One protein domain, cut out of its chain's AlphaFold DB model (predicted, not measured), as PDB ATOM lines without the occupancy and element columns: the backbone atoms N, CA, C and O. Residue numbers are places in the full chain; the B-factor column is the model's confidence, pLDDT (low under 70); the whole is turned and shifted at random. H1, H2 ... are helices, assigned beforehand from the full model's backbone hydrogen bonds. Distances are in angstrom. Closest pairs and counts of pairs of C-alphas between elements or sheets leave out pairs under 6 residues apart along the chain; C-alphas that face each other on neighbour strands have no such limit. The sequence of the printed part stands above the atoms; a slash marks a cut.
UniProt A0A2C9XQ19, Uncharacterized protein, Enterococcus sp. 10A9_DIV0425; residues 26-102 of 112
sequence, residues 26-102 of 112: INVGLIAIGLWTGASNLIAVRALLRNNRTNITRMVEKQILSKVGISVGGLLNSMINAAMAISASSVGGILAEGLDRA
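Overview. This is residues 26 to 102 of the 112 residues of an uncharacterized protein of Enterococcus sp. 10A9_DIV0425 (UniProt A0A2C9XQ19). Look for a compact cluster of five helices in which H4 and H5 cross closely, H3 packs on H4, and H1 bridges H3 and H5, while H2 sits at one end of the long axis. The printed part has 77 residues, 55 of them in five named helices, H1 to H5 in chain order, with no named strand; the class is all helix, and the whole is compact, with a radius of gyration of the C-alphas of 11.2 A and spans of 32 by 25 by 20 A.

Arrangement. Start at H1, residues 26 to 32, which touches H3, residues 53 to 67; their closest C-alphas, Ile 26 and Val 60, are 6.1 A apart. H4, residues 73 to 83, touches H5, residues 91 to 102, at a steep tilt of 64 degrees; the closest C-alphas, Met 79 and Gly 98, are 4.2 A apart. H2, residues 42 to 51, is close but not clearly touching H4, with C-alphas 49 and 80 closest at 6.9 A. Each O i to N i+4 pair is within hydrogen-bond range in H1, H2, H3 and H5, and 5 of 7 in H4.

Along the chain. Find C-alpha 26 at (26.634, 47.811, -9.814), where H1 begins; H3 runs 20.8 A, and H5 runs 16.1 A to C-alpha 102 at (13.480, 50.448, -18.435).

Size, cuts and confidence. The printed part has no cut and no long link; pLDDT is under 70 at residues 36 to 40 and 87 to 89.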
ATOM      1  N   ILE A  26      27.640  48.530 -10.602       91.81
ATOM      2  CA  ILE A  26      26.634  47.811  -9.814       91.81
ATOM      3  C   ILE A  26      27.254  46.600  -9.106       91.81
ATOM      4  O   ILE A  26      26.962  46.376  -7.933       91.81
ATOM      5  N   ASN A  27      28.137  45.844  -9.764       90.88
ATOM      6  CA  ASN A  27      28.824  44.703  -9.153       90.88
ATOM      7  C   ASN A  27      29.646  45.123  -7.925       90.88
ATOM      8  O   ASN A  27      29.554  44.476  -6.881       90.88
ATOM      9  N   VAL A  28      30.386  46.234  -8.006       89.31
ATOM     10  CA  VAL A  28      31.111  46.793  -6.849       89.31
ATOM     11  C   VAL A  28      30.140  47.178  -5.729       89.31
ATOM     12  O   VAL A  28      30.391  46.882  -4.561       89.31
ATOM     13  N   GLY A  29      29.007  47.790  -6.075       89.88
ATOM     14  CA  GLY A  29      27.966  48.135  -5.111       89.88
ATOM     15  C   GLY A  29      27.348  46.921  -4.413       89.88
ATOM     16  O   GLY A  29      27.183  46.952  -3.196       89.88
ATOM     17  N   LEU A  30      27.061  45.844  -5.150       89.69
ATOM     18  CA  LEU A  30      26.540  44.582  -4.612       89.69
ATOM     19  C   LEU A  30      27.522  43.927  -3.637       89.69
ATOM     20  O   LEU A  30      27.110  43.493  -2.563       89.69
ATOM     21  N   ILE A  31      28.815  43.906  -3.981       87.69
ATOM     22  CA  ILE A  31      29.877  43.417  -3.090       87.69
ATOM     23  C   ILE A  31      29.899  44.238  -1.796       87.69
ATOM     24  O   ILE A  31      29.922  43.668  -0.708       87.69
ATOM     25  N   ALA A  32      29.824  45.568  -1.899       87.81
ATOM     26  CA  ALA A  32      29.875  46.462  -0.744       87.81
ATOM     27  C   ALA A  32      28.706  46.274   0.241       87.81
ATOM     28  O   ALA A  32      28.871  46.525   1.431       87.81
ATOM     29  N   ILE A  33      27.539  45.828  -0.233       87.50
ATOM     30  CA  ILE A  33      26.375  45.529   0.620       87.50
ATOM     31  C   ILE A  33      26.252  44.038   0.975       87.50
ATOM     32  O   ILE A  33      25.210  43.616   1.473       87.50
ATOM     33  N   GLY A  34      27.285  43.231   0.709       83.00
ATOM     34  CA  GLY A  34      27.307  41.803   1.039       83.00
ATOM     35  C   GLY A  34      26.363  40.942   0.193       83.00
ATOM     36  O   GLY A  34      26.105  39.793   0.540       83.00
ATOM     37  N   LEU A  35      25.856  41.464  -0.927       81.94
ATOM     38  CA  LEU A  35      24.972  40.757  -1.860       81.94
ATOM     39  C   LEU A  35      25.754  40.179  -3.045       81.94
ATOM     40  O   LEU A  35      25.316  40.247  -4.195       81.94
ATOM     41  N   TRP A  36      26.935  39.623  -2.774       68.75
ATOM     42  CA  TRP A  36      27.706  38.925  -3.793       68.75
ATOM     43  C   TRP A  36      27.113  37.539  -4.035       68.75
ATOM     44  O   TRP A  36      27.080  36.692  -3.144       68.75
ATOM     45  N   THR A  37      26.666  37.293  -5.261       63.25
ATOM     46  CA  THR A  37      26.277  35.956  -5.705       63.25
ATOM     47  C   THR A  37      27.078  35.607  -6.943       63.25
ATOM     48  O   THR A  37      26.897  36.241  -7.985       63.25
ATOM     49  N   GLY A  38      27.930  34.584  -6.851       57.34
ATOM     50  CA  GLY A  38      28.423  33.869  -8.027       57.34
ATOM     51  C   GLY A  38      27.223  33.232  -8.724       57.34
ATOM     52  O   GLY A  38      26.761  32.165  -8.331       57.34
ATOM     53  N   ALA A  39      26.614  33.957  -9.658       53.72
ATOM     54  CA  ALA A  39      25.304  33.628 -10.193       53.72
ATOM     55  C   ALA A  39      25.398  32.462 -11.184       53.72
ATOM     56  O   ALA A  39      25.546  32.666 -12.382       53.72
ATOM     57  N   SER A  40      25.281  31.232 -10.688       55.34
ATOM     58  CA  SER A  40      25.081  30.045 -11.527       55.34
ATOM     59  C   SER A  40      23.608  29.626 -11.638       55.34
ATOM     60  O   SER A  40      23.284  28.781 -12.467       55.34
ATOM     61  N   ASN A  41      22.691  30.215 -10.849       72.00
ATOM     62  CA  ASN A  41      21.273  29.832 -10.836       72.00
ATOM     63  C   ASN A  41      20.307  31.036 -10.854       72.00
ATOM     64  O   ASN A  41      20.269  31.850  -9.928       72.00
ATOM     65  N   LEU A  42      19.461  31.090 -11.887       74.88
ATOM     66  CA  LEU A  42      18.435  32.113 -12.120       74.88
ATOM     67  C   LEU A  42      17.424  32.238 -10.963       74.88
ATOM     68  O   LEU A  42      16.945  33.332 -10.662       74.88
ATOM     69  N   ILE A  43      17.096  31.127 -10.296       81.75
ATOM     70  CA  ILE A  43      16.151  31.107  -9.170       81.75
ATOM     71  C   ILE A  43      16.718  31.904  -7.990       81.75
ATOM     72  O   ILE A  43      16.012  32.725  -7.403       81.75
ATOM     73  N   ALA A  44      18.005  31.714  -7.686       81.06
ATOM     74  CA  ALA A  44      18.687  32.421  -6.606       81.06
ATOM     75  C   ALA A  44      18.779  33.926  -6.892       81.06
ATOM     76  O   ALA A  44      18.512  34.734  -6.006       81.06
ATOM     77  N   VAL A  45      19.062  34.307  -8.143       81.38
ATOM     78  CA  VAL A  45      19.067  35.718  -8.559       81.38
ATOM     79  C   VAL A  45      17.688  36.345  -8.370       81.38
ATOM     80  O   VAL A  45      17.570  37.399  -7.752       81.38
ATOM     81  N   ARG A  46      16.619  35.688  -8.837       85.56
ATOM     82  CA  ARG A  46      15.246  36.193  -8.658       85.56
ATOM     83  C   ARG A  46      14.876  36.341  -7.184       85.56
ATOM     84  O   ARG A  46      14.271  37.348  -6.817       85.56
ATOM     85  N   ALA A  47      15.241  35.372  -6.347       87.19
ATOM     86  CA  ALA A  47      15.026  35.448  -4.905       87.19
ATOM     87  C   ALA A  47      15.802  36.619  -4.282       87.19
ATOM     88  O   ALA A  47      15.223  37.404  -3.534       87.19
ATOM     89  N   LEU A  48      17.074  36.799  -4.652       87.00
ATOM     90  CA  LEU A  48      17.903  37.913  -4.194       87.00
ATOM     91  C   LEU A  48      17.293  39.266  -4.570       87.00
ATOM     92  O   LEU A  48      17.156  40.123  -3.697       87.00
ATOM     93  N   LEU A  49      16.895  39.444  -5.835       89.00
ATOM     94  CA  LEU A  49      16.304  40.689  -6.334       89.00
ATOM     95  C   LEU A  49      14.996  41.029  -5.615       89.00
ATOM     96  O   LEU A  49      14.759  42.188  -5.282       89.00
ATOM     97  N   ARG A  50      14.151  40.025  -5.354       89.19
ATOM     98  CA  ARG A  50      12.879  40.210  -4.643       89.19
ATOM     99  C   ARG A  50      13.095  40.547  -3.173       89.19
ATOM    100  O   ARG A  50      12.546  41.536  -2.697       89.19
ATOM    101  N   ASN A  51      13.920  39.767  -2.481       90.38
ATOM    102  CA  ASN A  51      14.118  39.893  -1.037       90.38
ATOM    103  C   ASN A  51      14.901  41.157  -0.666       90.38
ATOM    104  O   ASN A  51      14.685  41.727   0.398       90.38
ATOM    105  N   ASN A  52      15.784  41.622  -1.552       90.81
ATOM    106  CA  ASN A  52      16.647  42.778  -1.305       90.81
ATOM    107  C   ASN A  52      16.283  43.992  -2.159       90.81
ATOM    108  O   ASN A  52      17.096  44.907  -2.283       90.81
ATOM    109  N   ARG A  53      15.077  44.026  -2.741       91.56
ATOM    110  CA  ARG A  53      14.651  45.049  -3.706       91.56
ATOM    111  C   ARG A  53      15.018  46.462  -3.264       91.56
ATOM    112  O   ARG A  53      15.730  47.148  -3.983       91.56
ATOM    113  N   THR A  54      14.596  46.866  -2.068       92.94
ATOM    114  CA  THR A  54      14.843  48.213  -1.527       92.94
ATOM    115  C   THR A  54      16.331  48.519  -1.345       92.94
ATOM    116  O   THR A  54      16.771  49.637  -1.606       92.94
ATOM    117  N   ASN A  55      17.119  47.539  -0.903       91.75
ATOM    118  CA  ASN A  55      18.557  47.721  -0.702       91.75
ATOM    119  C   ASN A  55      19.279  47.849  -2.045       91.75
ATOM    120  O   ASN A  55      20.139  48.711  -2.203       91.75
ATOM    121  N   ILE A  56      18.882  47.038  -3.027       91.62
ATOM    122  CA  ILE A  56      19.438  47.056  -4.378       91.62
ATOM    123  C   ILE A  56      19.074  48.353  -5.088       91.62
ATOM    124  O   ILE A  56      19.964  48.987  -5.635       91.62
ATOM    125  N   THR A  57      17.814  48.793  -5.056       93.94
ATOM    126  CA  THR A  57      17.413  50.040  -5.725       93.94
ATOM    127  C   THR A  57      18.143  51.246  -5.144       93.94
ATOM    128  O   THR A  57      18.727  52.014  -5.902       93.94
ATOM    129  N   ARG A  58      18.219  51.367  -3.810       94.19
ATOM    130  CA  ARG A  58      18.989  52.434  -3.146       94.19
ATOM    131  C   ARG A  58      20.478  52.382  -3.485       94.19
ATOM    132  O   ARG A  58      21.096  53.420  -3.707       94.19
ATOM    133  N   MET A  59      21.065  51.186  -3.509       94.44
ATOM    134  CA  MET A  59      22.475  51.004  -3.857       94.44
ATOM    135  C   MET A  59      22.740  51.381  -5.318       94.44
ATOM    136  O   MET A  59      23.669  52.143  -5.572       94.44
ATOM    137  N   VAL A  60      21.917  50.904  -6.255       93.44
ATOM    138  CA  VAL A  60      22.044  51.198  -7.688       93.44
ATOM    139  C   VAL A  60      21.918  52.699  -7.931       93.44
ATOM    140  O   VAL A  60      22.777  53.275  -8.592       93.44
ATOM    141  N   GLU A  61      20.917  53.351  -7.338       94.56
ATOM    142  CA  GLU A  61      20.738  54.802  -7.431       94.56
ATOM    143  C   GLU A  61      21.966  55.559  -6.924       94.56
ATOM    144  O   GLU A  61      22.500  56.414  -7.626       94.56
ATOM    145  N   LYS A  62      22.469  55.197  -5.739       93.25
ATOM    146  CA  LYS A  62      23.650  55.829  -5.141       93.25
ATOM    147  C   LYS A  62      24.900  55.641  -6.000       93.25
ATOM    148  O   LYS A  62      25.672  56.582  -6.166       93.25
ATOM    149  N   GLN A  63      25.125  54.434  -6.514       90.88
ATOM    150  CA  GLN A  63      26.318  54.113  -7.294       90.88
ATOM    151  C   GLN A  63      26.297  54.792  -8.664       90.88
ATOM    152  O   GLN A  63      27.290  55.405  -9.050       90.88
ATOM    153  N   ILE A  64      25.164  54.754  -9.369       87.69
ATOM    154  CA  ILE A  64      25.018  55.434 -10.662       87.69
ATOM    155  C   ILE A  64      25.110  56.946 -10.462       87.69
ATOM    156  O   ILE A  64      25.905  57.594 -11.135       87.69
ATOM    157  N   LEU A  65      24.423  57.518  -9.475       88.69
ATOM    158  CA  LEU A  65      24.538  58.951  -9.213       88.69
ATOM    159  C   LEU A  65      25.984  59.354  -8.877       88.69
ATOM    160  O   LEU A  65      26.469  60.364  -9.372       88.69
ATOM    161  N   SER A  66      26.706  58.546  -8.094       87.06
ATOM    162  CA  SER A  66      28.090  58.846  -7.706       87.06
ATOM    163  C   SER A  66      29.125  58.634  -8.814       87.06
ATOM    164  O   SER A  66      30.163  59.295  -8.777       87.06
ATOM    165  N   LYS A  67      28.934  57.668  -9.717       85.25
ATOM    166  CA  LYS A  67      29.945  57.276 -10.721       85.25
ATOM    167  C   LYS A  67      29.628  57.767 -12.125       85.25
ATOM    168  O   LYS A  67      30.541  57.951 -12.918       85.25
ATOM    169  N   VAL A  68      28.348  57.951 -12.410       81.50
ATOM    170  CA  VAL A  68      27.811  58.339 -13.715       81.50
ATOM    171  C   VAL A  68      27.222  59.753 -13.663       81.50
ATOM    172  O   VAL A  68      27.200  60.443 -14.674       81.50
ATOM    173  N   GLY A  69      26.785  60.230 -12.491       82.00
ATOM    174  CA  GLY A  69      26.204  61.570 -12.346       82.00
ATOM    175  C   GLY A  69      24.744  61.661 -12.796       82.00
ATOM    176  O   GLY A  69      24.211  62.761 -12.917       82.00
ATOM    177  N   ILE A  70      24.089  60.521 -13.035       80.62
ATOM    178  CA  ILE A  70      22.707  60.452 -13.521       80.62
ATOM    179  C   ILE A  70      21.786  59.898 -12.437       80.62
ATOM    180  O   ILE A  70      22.095  58.900 -11.785       80.62
ATOM    181  N   SER A  71      20.618  60.522 -12.275       86.88
ATOM    182  CA  SER A  71      19.541  59.970 -11.454       86.88
ATOM    183  C   SER A  71      18.683  59.000 -12.266       86.88
ATOM    184  O   SER A  71      18.125  59.362 -13.299       86.88
ATOM    185  N   VAL A  72      18.558  57.768 -11.768       86.94
ATOM    186  CA  VAL A  72      17.749  56.692 -12.372       86.94
ATOM    187  C   VAL A  72      16.524  56.327 -11.528       86.94
ATOM    188  O   VAL A  72      15.872  55.323 -11.806       86.94
ATOM    189  N   GLY A  73      16.187  57.118 -10.500       88.56
ATOM    190  CA  GLY A  73      15.166  56.788  -9.494       88.56
ATOM    191  C   GLY A  73      13.820  56.332 -10.075       88.56
ATOM    192  O   GLY A  73      13.252  55.333  -9.633       88.56
ATOM    193  N   GLY A  74      13.353  56.997 -11.137       88.19
ATOM    194  CA  GLY A  74      12.104  56.651 -11.830       88.19
ATOM    195  C   GLY A  74      12.123  55.307 -12.571       88.19
ATOM    196  O   GLY A  74      11.064  54.755 -12.854       88.19
ATOM    197  N   LEU A  75      13.305  54.755 -12.856       89.94
ATOM    198  CA  LEU A  75      13.488  53.515 -13.617       89.94
ATOM    199  C   LEU A  75      13.696  52.286 -12.728       89.94
ATOM    200  O   LEU A  75      13.495  51.163 -13.180       89.94
ATOM    201  N   LEU A  76      14.067  52.468 -11.458       91.88
ATOM    202  CA  LEU A  76      14.529  51.385 -10.578       91.88
ATOM    203  C   LEU A  76      13.502  50.258 -10.388       91.88
ATOM    204  O   LEU A  76      13.863  49.086 -10.296       91.88
ATOM    205  N   ASN A  77      12.211  50.590 -10.336       90.00
ATOM    206  CA  ASN A  77      11.163  49.576 -10.216       90.00
ATOM    207  C   ASN A  77      11.005  48.750 -11.496       90.00
ATOM    208  O   ASN A  77      10.872  47.527 -11.418       90.00
ATOM    209  N   SER A  78      11.056  49.406 -12.653       89.12
ATOM    210  CA  SER A  78      11.013  48.750 -13.960       89.12
ATOM    211  C   SER A  78      12.277  47.930 -14.213       89.12
ATOM    212  O   SER A  78      12.172  46.811 -14.703       89.12
ATOM    213  N   MET A  79      13.439  48.417 -13.766       92.44
ATOM    214  CA  MET A  79      14.709  47.690 -13.797       92.44
ATOM    215  C   MET A  79      14.585  46.332 -13.111       92.44
ATOM    216  O   MET A  79      14.953  45.328 -13.705       92.44
ATOM    217  N   ILE A  80      14.052  46.267 -11.884       91.19
ATOM    218  CA  ILE A  80      13.906  44.991 -11.160       91.19
ATOM    219  C   ILE A  80      12.953  44.038 -11.894       91.19
ATOM    220  O   ILE A  80      13.204  42.834 -11.952       91.19
ATOM    221  N   ASN A  81      11.877  44.562 -12.481       89.75
ATOM    222  CA  ASN A  81      10.940  43.750 -13.254       89.75
ATOM    223  C   ASN A  81      11.584  43.187 -14.528       89.75
ATOM    224  O   ASN A  81      11.454  41.993 -14.795       89.75
ATOM    225  N   ALA A  82      12.322  44.016 -15.267       87.31
ATOM    226  CA  ALA A  82      13.064  43.606 -16.454       87.31
ATOM    227  C   ALA A  82      14.180  42.608 -16.103       87.31
ATOM    228  O   ALA A  82      14.306  41.568 -16.747       87.31
ATOM    229  N   ALA A  83      14.911  42.862 -15.016       86.44
ATOM    230  CA  ALA A  83      15.970  42.006 -14.490       86.44
ATOM    231  C   ALA A  83      15.492  40.573 -14.206       86.44
ATOM    232  O   ALA A  83      16.208  39.611 -14.465       86.44
ATOM    233  N   MET A  84      14.256  40.384 -13.732       83.56
ATOM    234  CA  MET A  84      13.707  39.039 -13.504       83.56
ATOM    235  C   MET A  84      13.510  38.217 -14.793       83.56
ATOM    236  O   MET A  84      13.414  36.985 -14.713       83.56
ATOM    237  N   ALA A  85      13.423  38.871 -15.952       81.50
ATOM    238  CA  ALA A  85      13.217  38.246 -17.258       81.50
ATOM    239  C   ALA A  85      14.524  38.017 -18.037       81.50
ATOM    240  O   ALA A  85      14.502  37.351 -19.069       81.50
ATOM    241  N   ILE A  86      15.648  38.547 -17.553       81.69
ATOM    242  CA  ILE A  86      16.947  38.458 -18.221       81.69
ATOM    243  C   ILE A  86      17.726  37.252 -17.685       81.69
ATOM    244  O   ILE A  86      17.836  37.036 -16.477       81.69
ATOM    245  N   SER A  87      18.302  36.474 -18.599       64.81
ATOM    246  CA  SER A  87      19.269  35.421 -18.299       64.81
ATOM    247  C   SER A  87      20.668  35.898 -18.691       64.81
ATOM    248  O   SER A  87      21.044  35.790 -19.856       64.81
ATOM    249  N   ALA A  88      21.438  36.436 -17.742       64.50
ATOM    250  CA  ALA A  88      22.820  36.859 -17.985       64.50
ATOM    251  C   ALA A  88      23.791  36.288 -16.941       64.50
ATOM    252  O   ALA A  88      23.384  35.718 -15.928       64.50
ATOM    253  N   SER A  89      25.091  36.436 -17.209       66.56
ATOM    254  CA  SER A  89      26.192  35.824 -16.451       66.56
ATOM    255  C   SER A  89      26.432  36.419 -15.057       66.56
ATOM    256  O   SER A  89      27.162  35.832 -14.263       66.56
ATOM    257  N   SER A  90      25.857  37.586 -14.741       79.19
ATOM    258  CA  SER A  90      26.047  38.257 -13.447       79.19
ATOM    259  C   SER A  90      24.860  39.138 -13.059       79.19
ATOM    260  O   SER A  90      24.186  39.700 -13.921       79.19
ATOM    261  N   VAL A  91      24.634  39.319 -11.751       84.81
ATOM    262  CA  VAL A  91      23.545  40.169 -11.230       84.81
ATOM    263  C   VAL A  91      23.711  41.630 -11.656       84.81
ATOM    264  O   VAL A  91      22.725  42.258 -12.033       84.81
ATOM    265  N   GLY A  92      24.937  42.166 -11.661       86.50
ATOM    266  CA  GLY A  92      25.194  43.521 -12.157       86.50
ATOM    267  C   GLY A  92      24.851  43.687 -13.636       86.50
ATOM    268  O   GLY A  92      24.240  44.689 -14.000       86.50
ATOM    269  N   GLY A  93      25.145  42.682 -14.469       88.06
ATOM    270  CA  GLY A  93      24.776  42.690 -15.887       88.06
ATOM    271  C   GLY A  93      23.264  42.692 -16.089       88.06
ATOM    272  O   GLY A  93      22.742  43.524 -16.824       88.06
ATOM    273  N   ILE A  94      22.556  41.828 -15.357       90.44
ATOM    274  CA  ILE A  94      21.090  41.741 -15.377       90.44
ATOM    275  C   ILE A  94      20.452  43.082 -14.970       90.44
ATOM    276  O   ILE A  94      19.480  43.519 -15.582       90.44
ATOM    277  N   LEU A  95      20.979  43.742 -13.934       91.44
ATOM    278  CA  LEU A  95      20.466  45.031 -13.462       91.44
ATOM    279  C   LEU A  95      20.771  46.174 -14.441       91.44
ATOM    280  O   LEU A  95      19.900  47.004 -14.679       91.44
ATOM    281  N   ALA A  96      21.968  46.206 -15.031       92.00
ATOM    282  CA  ALA A  96      22.337  47.208 -16.030       92.00
ATOM    283  C   ALA A  96      21.487  47.086 -17.305       92.00
ATOM    284  O   ALA A  96      20.958  48.083 -17.787       92.00
ATOM    285  N   GLU A  97      21.284  45.868 -17.806       91.62
ATOM    286  CA  GLU A  97      20.377  45.611 -18.930       91.62
ATOM    287  C   GLU A  97      18.913  45.891 -18.548       91.62
ATOM    288  O   GLU A  97      18.138  46.416 -19.344       91.62
ATOM    289  N   GLY A  98      18.526  45.614 -17.300       90.88
ATOM    290  CA  GLY A  98      17.219  45.995 -16.776       90.88
ATOM    291  C   GLY A  98      16.975  47.509 -16.814       90.88
ATOM    292  O   GLY A  98      15.847  47.923 -17.073       90.88
ATOM    293  N   LEU A  99      18.005  48.332 -16.579       91.88
ATOM    294  CA  LEU A  99      17.922  49.795 -16.688       91.88
ATOM    295  C   LEU A  99      17.770  50.264 -18.136       91.88
ATOM    296  O   LEU A  99      16.897  51.082 -18.397       91.88
ATOM    297  N   ASP A 100      18.566  49.715 -19.052       91.19
ATOM    298  CA  ASP A 100      18.503  50.006 -20.496       91.19
ATOM    299  C   ASP A 100      17.126  49.626 -21.085       91.19
ATOM    300  O   ASP A 100      16.479  50.378 -21.808       91.19
ATOM    301  N   ARG A 101      16.555  48.494 -20.660       89.31
ATOM    302  CA  ARG A 101      15.163  48.155 -21.011       89.31
ATOM    303  C   ARG A 101      14.140  49.097 -20.379       89.31
ATOM    304  O   ARG A 101      13.090  49.342 -20.970       89.31
ATOM    305  N   ALA A 102      14.400  49.581 -19.165       89.75
ATOM    306  CA  ALA A 102      13.480  50.448 -18.435       89.75
ATOM    307  C   ALA A 102      13.434  51.878 -18.992       89.75
ATOM    308  O   ALA A 102      12.388  52.517 -18.879       89.75
TER     309      ALA A 102